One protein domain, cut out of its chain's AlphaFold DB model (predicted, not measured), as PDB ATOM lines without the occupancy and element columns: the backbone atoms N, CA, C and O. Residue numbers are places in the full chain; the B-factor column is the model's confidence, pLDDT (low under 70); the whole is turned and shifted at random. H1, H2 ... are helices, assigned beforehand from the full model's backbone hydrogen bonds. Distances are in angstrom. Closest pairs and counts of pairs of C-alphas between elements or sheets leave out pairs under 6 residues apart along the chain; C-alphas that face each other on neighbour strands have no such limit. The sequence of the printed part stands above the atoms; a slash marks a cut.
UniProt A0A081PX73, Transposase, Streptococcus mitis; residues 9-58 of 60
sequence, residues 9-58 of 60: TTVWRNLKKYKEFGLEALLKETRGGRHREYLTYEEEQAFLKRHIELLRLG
ATOM      1  N   THR A   9     100.208  89.472  81.154       87.44
ATOM      2  CA  THR A   9      99.130  89.149  80.211       87.44
ATOM      3  C   THR A   9      97.992  90.166  80.266       87.44
ATOM      4  O   THR A   9      97.476  90.540  79.214       87.44
ATOM      5  N   THR A  10      97.652  90.675  81.454       86.25
ATOM      6  CA  THR A  10      96.652  91.733  81.653       86.25
ATOM      7  C   THR A  10      97.101  93.037  81.005       86.25
ATOM      8  O   THR A  10      96.349  93.621  80.227       86.25
ATOM      9  N   VAL A  11      98.353  93.447  81.239       89.56
ATOM     10  CA  VAL A  11      98.934  94.649  80.616       89.56
ATOM     11  C   VAL A  11      98.879  94.549  79.096       89.56
ATOM     12  O   VAL A  11      98.434  95.476  78.425       89.56
ATOM     13  N   TRP A  12      99.280  93.404  78.541       90.94
ATOM     14  CA  TRP A  12      99.301  93.208  77.094       90.94
ATOM     15  C   TRP A  12      97.895  93.220  76.480       90.94
ATOM     16  O   TRP A  12      97.679  93.841  75.438       90.94
ATOM     17  N   ARG A  13      96.914  92.596  77.148       88.69
ATOM     18  CA  ARG A  13      95.504  92.616  76.729       88.69
ATOM     19  C   ARG A  13      94.938  94.030  76.708       88.69
ATOM     20  O   ARG A  13      94.320  94.413  75.717       88.69
ATOM     21  N   ASN A  14      95.179  94.796  77.769       88.75
ATOM     22  CA  ASN A  14      94.700  96.171  77.883       88.75
ATOM     23  C   ASN A  14      95.374  97.074  76.849       88.75
ATOM     24  O   ASN A  14      94.694  97.841  76.175       88.75
ATOM     25  N   LEU A  15      96.682  96.917  76.634       92.50
ATOM     26  CA  LEU A  15      97.406  97.676  75.616       92.50
ATOM     27  C   LEU A  15      96.885  97.383  74.203       92.50
ATOM     28  O   LEU A  15      96.718  98.305  73.409       92.50
ATOM     29  N   LYS A  16      96.601  96.113  73.887       92.81
ATOM     30  CA  LYS A  16      95.996  95.737  72.603       92.81
ATOM     31  C   LYS A  16      94.608  96.365  72.443       92.81
ATOM     32  O   LYS A  16      94.353  96.999  71.426       92.81
ATOM     33  N   LYS A  17      93.751  96.243  73.463       89.38
ATOM     34  CA  LYS A  17      92.389  96.804  73.466       89.38
ATOM     35  C   LYS A  17      92.405  98.322  73.275       89.38
ATOM     36  O   LYS A  17      91.646  98.841  72.467       89.38
ATOM     37  N   TYR A  18      93.312  99.012  73.963       92.06
ATOM     38  CA  TYR A  18      93.504 100.453  73.832       92.06
ATOM     39  C   TYR A  18      93.913 100.866  72.416       92.06
ATOM     40  O   TYR A  18      93.345 101.799  71.861       92.06
ATOM     41  N   LYS A  19      94.882 100.165  71.814       94.00
ATOM     42  CA  LYS A  19      95.347 100.475  70.454       94.00
ATOM     43  C   LYS A  19      94.260 100.294  69.395       94.00
ATOM     44  O   LYS A  19      94.286 100.995  68.394       94.00
ATOM     45  N   GLU A  20      93.354  99.347  69.602       93.00
ATOM     46  CA  GLU A  20      92.327  98.981  68.625       93.00
ATOM     47  C   GLU A  20      91.041  99.809  68.779       93.00
ATOM     48  O   GLU A  20      90.428 100.177  67.782       93.00
ATOM     49  N   PHE A  21      90.651 100.145  70.014       87.25
ATOM     50  CA  PHE A  21      89.340 100.735  70.313       87.25
ATOM     51  C   PHE A  21      89.401 102.037  71.133       87.25
ATOM     52  O   PHE A  21      88.365 102.584  71.505       87.25
ATOM     53  N   GLY A  22      90.600 102.541  71.438       89.44
ATOM     54  CA  GLY A  22      90.801 103.761  72.217       89.44
ATOM     55  C   GLY A  22      90.574 103.595  73.725       89.44
ATOM     56  O   GLY A  22      90.354 102.498  74.245       89.44
ATOM     57  N   LEU A  23      90.654 104.718  74.449       89.56
ATOM     58  CA  LEU A  23      90.542 104.754  75.913       89.56
ATOM     59  C   LEU A  23      89.171 104.292  76.409       89.56
ATOM     60  O   LEU A  23      89.072 103.603  77.423       89.56
ATOM     61  N   GLU A  24      88.117 104.641  75.679       86.50
ATOM     62  CA  GLU A  24      86.743 104.353  76.078       86.50
ATOM     63  C   GLU A  24      86.494 102.847  76.218       86.50
ATOM     64  O   GLU A  24      85.782 102.422  77.120       86.50
ATOM     65  N   ALA A  25      87.169 102.016  75.422       82.88
ATOM     66  CA  ALA A  25      87.077 100.566  75.527       82.88
ATOM     67  C   ALA A  25      87.736  99.989  76.788       82.88
ATOM     68  O   ALA A  25      87.415  98.867  77.177       82.88
ATOM     69  N   LEU A  26      88.664 100.702  77.429       84.00
ATOM     70  CA  LEU A  26      89.188 100.305  78.740       84.00
ATOM     71  C   LEU A  26      88.221 100.665  79.872       84.00
ATOM     72  O   LEU A  26      88.204  99.967  80.877       84.00
ATOM     73  N   LEU A  27      87.430 101.728  79.696       82.38
ATOM     74  CA  LEU A  27      86.511 102.258  80.708       82.38
ATOM     75  C   LEU A  27      85.113 101.630  80.625       82.38
ATOM     76  O   LEU A  27      84.485 101.376  81.646       82.38
ATOM     77  N   LYS A  28      84.629 101.355  79.410       71.94
ATOM     78  CA  LYS A  28      83.366 100.658  79.154       71.94
ATOM     79  C   LYS A  28      83.606  99.156  79.167       71.94
ATOM     80  O   LYS A  28      83.929  98.528  78.153       71.94
ATOM     81  N   GLU A  29      83.452  98.565  80.342       63.75
ATOM     82  CA  GLU A  29      83.433  97.118  80.502       63.75
ATOM     83  C   GLU A  29      82.054  96.580  80.085       63.75
ATOM     84  O   GLU A  29      81.159  96.371  80.890       63.75
ATOM     85  N   THR A  30      81.861  96.381  78.777       61.34
ATOM     86  CA  THR A  30      80.592  95.895  78.194       61.34
ATOM     87  C   THR A  30      80.333  94.403  78.406       61.34
ATOM     88  O   THR A  30      79.373  93.859  77.872       61.34
ATOM     89  N   ARG A  31      81.207  93.694  79.124       58.69
ATOM     90  CA  ARG A  31      81.064  92.260  79.391       58.69
ATOM     91  C   ARG A  31      80.916  92.100  80.891       58.69
ATOM     92  O   ARG A  31      81.862  92.409  81.607       58.69
ATOM     93  N   GLY A  32      79.737  91.668  81.335       53.56
ATOM     94  CA  GLY A  32      79.439  91.494  82.750       53.56
ATOM     95  C   GLY A  32      80.499  90.631  83.426       53.56
ATOM     96  O   GLY A  32      80.739  89.498  83.018       53.56
ATOM     97  N   GLY A  33      81.168  91.215  84.419       60.59
ATOM     98  CA  GLY A  33      82.094  90.566  85.342       60.59
ATOM     99  C   GLY A  33      83.104  89.564  84.759       60.59
ATOM    100  O   GLY A  33      83.456  89.525  83.580       60.59
ATOM    101  N   ARG A  34      83.616  88.717  85.655       60.38
ATOM    102  CA  ARG A  34      84.583  87.658  85.322       60.38
ATOM    103  C   ARG A  34      83.943  86.506  84.534       60.38
ATOM    104  O   ARG A  34      84.649  85.801  83.816       60.38
ATOM    105  N   HIS A  35      82.624  86.340  84.650       57.09
ATOM    106  CA  HIS A  35      81.835  85.364  83.908       57.09
ATOM    107  C   HIS A  35      80.872  86.085  82.976       57.09
ATOM    108  O   HIS A  35      79.995  86.807  83.430       57.09
ATOM    109  N   ARG A  36      80.994  85.801  81.676       59.19
ATOM    110  CA  ARG A  36      80.164  86.360  80.590       59.19
ATOM    111  C   ARG A  36      78.672  85.997  80.688       59.19
ATOM    112  O   ARG A  36      77.913  86.363  79.802       59.19
ATOM    113  N   GLU A  37      78.300  85.231  81.706       64.88
ATOM    114  CA  GLU A  37      76.928  84.872  82.067       64.88
ATOM    115  C   GLU A  37      76.252  85.968  82.901       64.88
ATOM    116  O   GLU A  37      75.027  86.013  82.966       64.88
ATOM    117  N   TYR A  38      77.028  86.857  83.533       66.38
ATOM    118  CA  TYR A  38      76.473  87.970  84.290       66.38
ATOM    119  C   TYR A  38      76.018  89.087  83.358       66.38
ATOM    120  O   TYR A  38      76.710  89.446  82.401       66.38
ATOM    121  N   LEU A  39      74.863  89.659  83.688       68.38
ATOM    122  CA  LEU A  39      74.391  90.897  83.089       68.38
ATOM    123  C   LEU A  39      75.392  92.015  83.406       68.38
ATOM    124  O   LEU A  39      76.010  92.054  84.474       68.38
ATOM    125  N   THR A  40      75.574  92.930  82.466       76.81
ATOM    126  CA  THR A  40      76.202  94.219  82.757       76.81
ATOM    127  C   THR A  40      75.360  94.987  83.776       76.81
ATOM    128  O   THR A  40      74.166  94.736  83.929       76.81
ATOM    129  N   TYR A  41      75.965  95.964  84.455       77.44
ATOM    130  CA  TYR A  41      75.248  96.810  85.415       77.44
ATOM    131  C   TYR A  41      73.991  97.455  84.803       77.44
ATOM    132  O   TYR A  41      72.941  97.518  85.435       77.44
ATOM    133  N   GLU A  42      74.079  97.902  83.548       81.69
ATOM    134  CA  GLU A  42      72.959  98.508  82.823       81.69
ATOM    135  C   GLU A  42      71.848  97.490  82.519       81.69
ATOM    136  O   GLU A  42      70.666  97.786  82.701       81.69
ATOM    137  N   GLU A  43      72.216  96.276  82.105       82.25
ATOM    138  CA  GLU A  43      71.268  95.186  81.853       82.25
ATOM    139  C   GLU A  43      70.591  94.703  83.144       82.25
ATOM    140  O   GLU A  43      69.385  94.449  83.149       82.25
ATOM    141  N   GLU A  44      71.330  94.625  84.251       85.56
ATOM    142  CA  GLU A  44      70.791  94.295  85.571       85.56
ATOM    143  C   GLU A  44      69.802  95.370  86.047       85.56
ATOM    144  O   GLU A  44      68.684  95.051  86.458       85.56
ATOM    145  N   GLN A  45      70.155  96.653  85.911       87.94
ATOM    146  CA  GLN A  45      69.260  97.775  86.213       87.94
ATOM    147  C   GLN A  45      67.968  97.714  85.387       87.94
ATOM    148  O   GLN A  45      66.873  97.879  85.932       87.94
ATOM    149  N   ALA A  46      68.070  97.444  84.082       88.94
ATOM    150  CA  ALA A  46      66.910  97.315  83.203       88.94
ATOM    151  C   ALA A  46      66.021  96.120  83.587       88.94
ATOM    152  O   ALA A  46      64.793  96.249  83.637       88.94
ATOM    153  N   PHE A  47      66.634  94.976  83.904       87.19
ATOM    154  CA  PHE A  47      65.936  93.779  84.366       87.19
ATOM    155  C   PHE A  47      65.157  94.043  85.661       87.19
ATOM    156  O   PHE A  47      63.950  93.783  85.724       87.19
ATOM    157  N   LEU A  48      65.818  94.617  86.670       91.50
ATOM    158  CA  LEU A  48      65.214  94.913  87.969       91.50
ATOM    159  C   LEU A  48      64.086  95.937  87.851       91.50
ATOM    160  O   LEU A  48      63.013  95.736  88.421       91.50
ATOM    161  N   LYS A  49      64.286  97.005  87.074       93.25
ATOM    162  CA  LYS A  49      63.272  98.045  86.875       93.25
ATOM    163  C   LYS A  49      61.978  97.469  86.300       93.25
ATOM    164  O   LYS A  49      60.904  97.753  86.826       93.25
ATOM    165  N   ARG A  50      62.087  96.606  85.284       90.50
ATOM    166  CA  ARG A  50      60.934  95.922  84.684       90.50
ATOM    167  C   ARG A  50      60.200  95.053  85.702       90.50
ATOM    168  O   ARG A  50      58.976  95.089  85.765       90.50
ATOM    169  N   HIS A  51      60.935  94.285  86.504       88.12
ATOM    170  CA  HIS A  51      60.344  93.407  87.515       88.12
ATOM    171  C   HIS A  51      59.618  94.193  88.613       88.12
ATOM    172  O   HIS A  51      58.513  93.833  89.010       88.12
ATOM    173  N   ILE A  52      60.209  95.301  89.067       91.25
ATOM    174  CA  ILE A  52      59.607  96.192  90.066       91.25
ATOM    175  C   ILE A  52      58.328  96.846  89.522       91.25
ATOM    176  O   ILE A  52      57.343  96.960  90.249       91.25
ATOM    177  N   GLU A  53      58.315  97.265  88.255       93.06
ATOM    178  CA  GLU A  53      57.112  97.812  87.613       93.06
ATOM    179  C   GLU A  53      55.998  96.767  87.485       93.06
ATOM    180  O   GLU A  53      54.850  97.066  87.813       93.06
ATOM    181  N   LEU A  54      56.318  95.532  87.091       89.25
ATOM    182  CA  LEU A  54      55.332  94.449  87.014       89.25
ATOM    183  C   LEU A  54      54.769  94.077  88.394       89.25
ATOM    184  O   LEU A  54      53.554  93.917  88.526       89.25
ATOM    185  N   LEU A  55      55.619  94.033  89.429       89.00
ATOM    186  CA  LEU A  55      55.204  93.839  90.825       89.00
ATOM    187  C   LEU A  55      54.241  94.942  91.279       89.00
ATOM    188  O   LEU A  55      53.212  94.655  91.884       89.00
ATOM    189  N   ARG A  56      54.549  96.207  90.967       85.88
ATOM    190  CA  ARG A  56      53.685  97.351  91.302       85.88
ATOM    191  C   ARG A  56      52.324  97.290  90.619       85.88
ATOM    192  O   ARG A  56      51.346  97.751  91.196       85.88
ATOM    193  N   LEU A  57      52.268  96.750  89.406       89.88
ATOM    194  CA  LEU A  57      51.033  96.604  88.638       89.88
ATOM    195  C   LEU A  57      50.231  95.349  89.018       89.88
ATOM    196  O   LEU A  57      49.140  95.166  88.491       89.88
ATOM    197  N   GLY A  58      50.743  94.500  89.917       81.12
ATOM    198  CA  GLY A  58      50.094  93.245  90.306       81.12
ATOM    199  C   GLY A  58      50.096  92.180  89.204       81.12
ATOM    200  O   GLY A  58      49.292  91.258  89.256       81.12
TER     201      GLY A  58
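This is residues 9 to 58 of the 60 residues of the protein "Transposase" of Streptococcus mitis (UniProt A0A081PX73). Two longer helices sit at opposite ends of a drawn-out model with a winding loop, residues 28 to 40, between them: at one end H1 stands crosswise to the long axis with the short H2 folded back on its later part, and at the other end H3 points away along that axis as an arm, of which residues 48 to 56 stick out with the tail 57 to 58. The printed part has 50 residues with three named helices in the order H1, H2, H3 and no named strand; the class is all helix. The whole is extended, with a radius of gyration of the C-alphas of 16.1 A and spans of 51 by 20 by 10 A.

H1 covers residues 9 to 21 and measures 18.1 A from its first C-alpha, at (99.130, 89.149, 80.211), to its last. H2 is residues 24 to 27. H3 is the longest helix, residues 41 to 56, and runs 22.4 A from C-alpha 41 at (75.248, 96.810, 85.415) to C-alpha 56 at (53.685, 97.351, 91.302).

H1 touches H2 with residues 14 to 18 alone; the closest C-alphas, those of Tyr 18 and Leu 26, are 6.5 A apart. H3 is apart from H1 and from H2. In H1 and H3 every O i to N i+4 pair is within hydrogen-bond range; H2 is too short for such a pair, and its one O i to N i+3 pair is within range.

The two C-alphas farthest apart, those of Trp 12 and Gly 58, are 50.9 A from each other. Residues 48 to 58 stand free, and the body without them spans 33 by 19 by 10 A. The printed part has no cut. The link from H1 to H2 is tight, and that from H2 to H3 is long, with 13 residues. The mean pLDDT of the printed part is 81.7, and residues 29 to 39 are under 70.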